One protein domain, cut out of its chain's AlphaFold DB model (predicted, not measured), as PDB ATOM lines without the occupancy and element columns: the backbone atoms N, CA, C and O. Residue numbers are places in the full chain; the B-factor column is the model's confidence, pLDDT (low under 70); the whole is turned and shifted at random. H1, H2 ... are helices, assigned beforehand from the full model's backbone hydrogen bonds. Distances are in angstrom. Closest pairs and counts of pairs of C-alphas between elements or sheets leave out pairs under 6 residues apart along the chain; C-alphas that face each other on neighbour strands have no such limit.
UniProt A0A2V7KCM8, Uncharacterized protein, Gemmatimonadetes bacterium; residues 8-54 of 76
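What this domain is: This is residues 8 to 54 of the 76 residues of an uncharacterized protein of Gemmatimonadetes bacterium (UniProt A0A2V7KCM8). Two short helices, H1 and H2, stand well separated and run roughly the same way, bridged by a stretched-out link, with a tail after H2 that folds back along H2. H1 lies toward one end of the longest axis; H2 and the tail, residues 42 to 54, lie toward the other. The printed part has 47 residues, with H1 then H2 along the chain and no named strand; the class is all helix, though the helices hold 22 of the 47 residues. It is loose, with a radius of gyration of the C-alphas of 12.5 A, and flat, spanning 33 by 24 by 13 A.

How they stand to each other: H1, residues 8 to 19, and H2, residues 32 to 41, are apart, with no C-alpha of the one within 8 A of the other. In both helices every O i to N i+4 pair is within hydrogen-bond range.

Where its parts are: H1 measures 16.5 A from C-alpha 8 at (353.606, 247.643, 307.556) to C-alpha 19. H2 measures 14.3 A, ending at C-alpha 41 at (364.999, 272.056, 317.600).

The domain as a whole: The C-alphas of Arg 20 and Ala 52 are the two farthest apart, 35.3 A. The link from H1 to H2, 12 residues, is long. The printed part has no cut. Its mean pLDDT is 79.6; residues 8 to 15, 17 and 21 to 25 are under 70.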
ATOM      1  N   ALA A   8     355.057 247.624 307.738       62.06
ATOM      2  CA  ALA A   8     353.606 247.643 307.556       62.06
ATOM      3  C   ALA A   8     352.798 247.478 308.863       62.06
ATOM      4  O   ALA A   8     351.876 248.254 309.114       62.06
ATOM      5  N   GLU A   9     353.151 246.516 309.716       64.06
ATOM      6  CA  GLU A   9     352.479 246.273 311.003       64.06
ATOM      7  C   GLU A   9     352.771 247.402 312.005       64.06
ATOM      8  O   GLU A   9     351.885 247.827 312.748       64.06
ATOM      9  N   TYR A  10     353.989 247.962 311.978       64.06
ATOM     10  CA  TYR A  10     354.331 249.146 312.770       64.06
ATOM     11  C   TYR A  10     353.453 250.345 312.387       64.06
ATOM     12  O   TYR A  10     352.884 251.004 313.259       64.06
ATOM     13  N   ARG A  11     353.271 250.602 311.083       64.81
ATOM     14  CA  ARG A  11     352.367 251.661 310.603       64.81
ATOM     15  C   ARG A  11     350.917 251.404 311.015       64.81
ATOM     16  O   ARG A  11     350.273 252.324 311.516       64.81
ATOM     17  N   GLN A  12     350.409 250.179 310.863       68.25
ATOM     18  CA  GLN A  12     349.042 249.829 311.271       68.25
ATOM     19  C   GLN A  12     348.800 250.033 312.773       68.25
ATOM     20  O   GLN A  12     347.756 250.565 313.153       68.25
ATOM     21  N   TYR A  13     349.770 249.684 313.626       68.00
ATOM     22  CA  TYR A  13     349.682 249.919 315.069       68.00
ATOM     23  C   TYR A  13     349.476 251.404 315.399       68.00
ATOM     24  O   TYR A  13     348.602 251.757 316.195       68.00
ATOM     25  N   TRP A  14     350.247 252.288 314.760       67.94
ATOM     26  CA  TRP A  14     350.133 253.729 314.982       67.94
ATOM     27  C   TRP A  14     348.860 254.327 314.387       67.94
ATOM     28  O   TRP A  14     348.236 255.156 315.044       67.94
ATOM     29  N   ILE A  15     348.416 253.863 313.212       68.69
ATOM     30  CA  ILE A  15     347.125 254.263 312.625       68.69
ATOM     31  C   ILE A  15     345.981 253.950 313.597       68.69
ATOM     32  O   ILE A  15     345.145 254.812 313.860       68.69
ATOM     33  N   ALA A  16     345.975 252.755 314.193       71.06
ATOM     34  CA  ALA A  16     344.949 252.368 315.154       71.06
ATOM     35  C   ALA A  16     344.955 253.244 316.423       71.06
ATOM     36  O   ALA A  16     343.897 253.509 316.989       71.06
ATOM     37  N   LYS A  17     346.127 253.715 316.871       68.81
ATOM     38  CA  LYS A  17     346.243 254.635 318.016       68.81
ATOM     39  C   LYS A  17     345.791 256.059 317.706       68.81
ATOM     40  O   LYS A  17     345.133 256.672 318.544       68.81
ATOM     41  N   ILE A  18     346.103 256.562 316.513       73.12
ATOM     42  CA  ILE A  18     345.619 257.869 316.044       73.12
ATOM     43  C   ILE A  18     344.094 257.835 315.915       73.12
ATOM     44  O   ILE A  18     343.417 258.741 316.388       73.12
ATOM     45  N   PHE A  19     343.539 256.756 315.352       72.12
ATOM     46  CA  PHE A  19     342.090 256.591 315.216       72.12
ATOM     47  C   PHE A  19     341.370 256.517 316.573       72.12
ATOM     48  O   PHE A  19     340.246 256.991 316.704       72.12
ATOM     49  N   ARG A  20     342.035 255.980 317.605       77.12
ATOM     50  CA  ARG A  20     341.552 255.994 318.998       77.12
ATOM     51  C   ARG A  20     341.747 257.334 319.722       77.12
ATOM     52  O   ARG A  20     341.428 257.418 320.902       77.12
ATOM     53  N   ALA A  21     342.269 258.359 319.043       68.50
ATOM     54  CA  ALA A  21     342.616 259.666 319.609       68.50
ATOM     55  C   ALA A  21     343.581 259.602 320.813       68.50
ATOM     56  O   ALA A  21     343.696 260.556 321.578       68.50
ATOM     57  N   GLU A  22     344.313 258.494 320.972       68.75
ATOM     58  CA  GLU A  22     345.301 258.323 322.045       68.75
ATOM     59  C   GLU A  22     346.574 259.140 321.781       68.75
ATOM     60  O   GLU A  22     347.303 259.480 322.710       68.75
ATOM     61  N   VAL A  23     346.861 259.432 320.507       67.62
ATOM     62  CA  VAL A  23     348.012 260.223 320.053       67.62
ATOM     63  C   VAL A  23     347.621 261.079 318.846       67.62
ATOM     64  O   VAL A  23     346.871 260.637 317.981       67.62
ATOM     65  N   THR A  24     348.152 262.299 318.762       65.75
ATOM     66  CA  THR A  24     347.868 263.253 317.671       65.75
ATOM     67  C   THR A  24     348.613 262.944 316.373       65.75
ATOM     68  O   THR A  24     348.197 263.381 315.305       65.75
ATOM     69  N   SER A  25     349.716 262.197 316.439       69.06
ATOM     70  CA  SER A  25     350.502 261.797 315.272       69.06
ATOM     71  C   SER A  25     351.329 260.548 315.559       69.06
ATOM     72  O   SER A  25     351.726 260.295 316.698       69.06
ATOM     73  N   GLY A  26     351.619 259.781 314.510       71.00
ATOM     74  CA  GLY A  26     352.562 258.670 314.571       71.00
ATOM     75  C   GLY A  26     354.021 259.149 314.517       71.00
ATOM     76  O   GLY A  26     354.282 260.304 314.177       71.00
ATOM     77  N   PRO A  27     354.984 258.268 314.829       76.69
ATOM     78  CA  PRO A  27     356.398 258.559 314.664       76.69
ATOM     79  C   PRO A  27     356.728 258.838 313.198       76.69
ATOM     80  O   PRO A  27     356.304 258.111 312.297       76.69
ATOM     81  N   GLN A  28     357.528 259.872 312.967       81.25
ATOM     82  CA  GLN A  28     358.048 260.187 311.647       81.25
ATOM     83  C   GLN A  28     359.328 259.383 311.389       81.25
ATOM     84  O   GLN A  28     360.234 259.361 312.223       81.25
ATOM     85  N   ILE A  29     359.416 258.742 310.223       81.88
ATOM     86  CA  ILE A  29     360.638 258.061 309.788       81.88
ATOM     87  C   ILE A  29     361.620 259.123 309.288       81.88
ATOM     88  O   ILE A  29     361.302 259.910 308.397       81.88
ATOM     89  N   ALA A  30     362.814 259.150 309.872       84.50
ATOM     90  CA  ALA A  30     363.878 260.078 309.522       84.50
ATOM     91  C   ALA A  30     365.242 259.387 309.647       84.50
ATOM     92  O   ALA A  30     365.429 258.515 310.494       84.50
ATOM     93  N   GLY A  31     366.210 259.797 308.823       89.12
ATOM     94  CA  GLY A  31     367.605 259.394 309.012       89.12
ATOM     95  C   GLY A  31     368.191 259.983 310.302       89.12
ATOM     96  O   GLY A  31     367.698 260.996 310.800       89.12
ATOM     97  N   ALA A  32     369.266 259.384 310.823       89.25
ATOM     98  CA  ALA A  32     369.836 259.751 312.125       89.25
ATOM     99  C   ALA A  32     370.175 261.249 312.249       89.25
ATOM    100  O   ALA A  32     369.793 261.882 313.228       89.25
ATOM    101  N   GLU A  33     370.799 261.854 311.233       90.88
ATOM    102  CA  GLU A  33     371.118 263.292 311.234       90.88
ATOM    103  C   GLU A  33     369.875 264.186 311.270       90.88
ATOM    104  O   GLU A  33     369.824 265.181 311.994       90.88
ATOM    105  N   GLN A  34     368.842 263.826 310.506       91.00
ATOM    106  CA  GLN A  34     367.580 264.562 310.500       91.00
ATOM    107  C   GLN A  34     366.880 264.435 311.858       91.00
ATOM    108  O   GLN A  34     366.388 265.429 312.388       91.00
ATOM    109  N   ALA A  35     366.880 263.237 312.442       91.12
ATOM    110  CA  ALA A  35     366.309 262.980 313.756       91.12
ATOM    111  C   ALA A  35     367.008 263.796 314.859       91.12
ATOM    112  O   ALA A  35     366.328 264.424 315.671       91.12
ATOM    113  N   LYS A  36     368.350 263.868 314.845       91.38
ATOM    114  CA  LYS A  36     369.132 264.703 315.777       91.38
ATOM    115  C   LYS A  36     368.745 266.179 315.675       91.38
ATOM    116  O   LYS A  36     368.458 266.801 316.695       91.38
ATOM    117  N   ARG A  37     368.645 266.721 314.453       90.38
ATOM    118  CA  ARG A  37     368.202 268.110 314.230       90.38
ATOM    119  C   ARG A  37     366.808 268.380 314.796       90.38
ATOM    120  O   ARG A  37     366.609 269.402 315.443       90.38
ATOM    121  N   VAL A  38     365.859 267.469 314.579       89.25
ATOM    122  CA  VAL A  38     364.480 267.622 315.075       89.25
ATOM    123  C   VAL A  38     364.433 267.602 316.603       89.25
ATOM    124  O   VAL A  38     363.767 268.445 317.196       89.25
ATOM    125  N   VAL A  39     365.161 266.688 317.250       89.62
ATOM    126  CA  VAL A  39     365.220 266.621 318.722       89.62
ATOM    127  C   VAL A  39     365.889 267.860 319.316       89.62
ATOM    128  O   VAL A  39     365.442 268.360 320.345       89.62
ATOM    129  N   ALA A  40     366.927 268.386 318.664       87.81
ATOM    130  CA  ALA A  40     367.586 269.614 319.101       87.81
ATOM    131  C   ALA A  40     366.686 270.856 318.948       87.81
ATOM    132  O   ALA A  40     366.704 271.733 319.808       87.81
ATOM    133  N   ALA A  41     365.888 270.926 317.876       88.62
ATOM    134  CA  ALA A  41     364.999 272.056 317.600       88.62
ATOM    135  C   ALA A  41     363.692 272.023 318.413       88.62
ATOM    136  O   ALA A  41     363.125 273.074 318.709       88.62
ATOM    137  N   THR A  42     363.215 270.834 318.789       86.38
ATOM    138  CA  THR A  42     361.904 270.653 319.426       86.38
ATOM    139  C   THR A  42     362.055 270.186 320.867       86.38
ATOM    140  O   THR A  42     362.353 269.024 321.151       86.38
ATOM    141  N   ARG A  43     361.774 271.081 321.819       82.81
ATOM    142  CA  ARG A  43     361.777 270.739 323.246       82.81
ATOM    143  C   ARG A  43     360.748 269.641 323.535       82.81
ATOM    144  O   ARG A  43     359.569 269.799 323.244       82.81
ATOM    145  N   GLY A  44     361.197 268.553 324.159       83.81
ATOM    146  CA  GLY A  44     360.348 267.407 324.507       83.81
ATOM    147  C   GLY A  44     360.228 266.348 323.408       83.81
ATOM    148  O   GLY A  44     359.626 265.306 323.654       83.81
ATOM    149  N   ALA A  45     360.824 266.564 322.231       86.38
ATOM    150  CA  ALA A  45     360.922 265.520 321.222       86.38
ATOM    151  C   ALA A  45     361.910 264.421 321.646       86.38
ATOM    152  O   ALA A  45     362.915 264.672 322.314       86.38
ATOM    153  N   ILE A  46     361.621 263.191 321.227       88.44
ATOM    154  CA  ILE A  46     362.460 262.009 321.434       88.44
ATOM    155  C   ILE A  46     362.574 261.302 320.083       88.44
ATOM    156  O   ILE A  46     361.585 261.184 319.363       88.44
ATOM    157  N   ALA A  47     363.768 260.818 319.750       88.00
ATOM    158  CA  ALA A  47     363.997 260.016 318.555       88.00
ATOM    159  C   ALA A  47     364.732 258.716 318.888       88.00
ATOM    160  O   ALA A  47     365.533 258.657 319.822       88.00
ATOM    161  N   LEU A  48     364.468 257.685 318.085       87.69
ATOM    162  CA  LEU A  48     365.218 256.436 318.080       87.69
ATOM    163  C   LEU A  48     366.225 256.487 316.922       87.69
ATOM    164  O   LEU A  48     365.823 256.656 315.773       87.69
ATOM    165  N   ILE A  49     367.516 256.343 317.218       88.19
ATOM    166  CA  ILE A  49     368.592 256.302 316.216       88.19
ATOM    167  C   ILE A  49     369.549 255.138 316.510       88.19
ATOM    168  O   ILE A  49     369.612 254.685 317.659       88.19
ATOM    169  N   PRO A  50     370.318 254.656 315.515       87.00
ATOM    170  CA  PRO A  50     371.370 253.675 315.758       87.00
ATOM    171  C   PRO A  50     372.389 254.195 316.776       87.00
ATOM    172  O   PRO A  50     372.812 255.347 316.696       87.00
ATOM    173  N   VAL A  51     372.837 253.333 317.695       85.81
ATOM    174  CA  VAL A  51     373.818 253.712 318.731       85.81
ATOM    175  C   VAL A  51     375.121 254.255 318.135       85.81
ATOM    176  O   VAL A  51     375.714 255.170 318.689       85.81
ATOM    177  N   ALA A  52     375.523 253.751 316.965       87.50
ATOM    178  CA  ALA A  52     376.703 254.214 316.239       87.50
ATOM    179  C   ALA A  52     376.584 255.660 315.714       87.50
ATOM    180  O   ALA A  52     377.594 256.265 315.380       87.50
ATOM    181  N   ALA A  53     375.368 256.211 315.633       88.12
ATOM    182  CA  ALA A  53     375.113 257.584 315.198       88.12
ATOM    183  C   ALA A  53     374.988 258.580 316.369       88.12
ATOM    184  O   ALA A  53     374.716 259.764 316.141       88.12
ATOM    185  N   VAL A  54     375.145 258.104 317.611       88.38
ATOM    186  CA  VAL A  54     375.170 258.947 318.809       88.38
ATOM    187  C   VAL A  54     376.493 259.703 318.868       88.38
ATOM    188  O   VAL A  54     377.568 259.115 318.792       88.38
TER     189      VAL A  54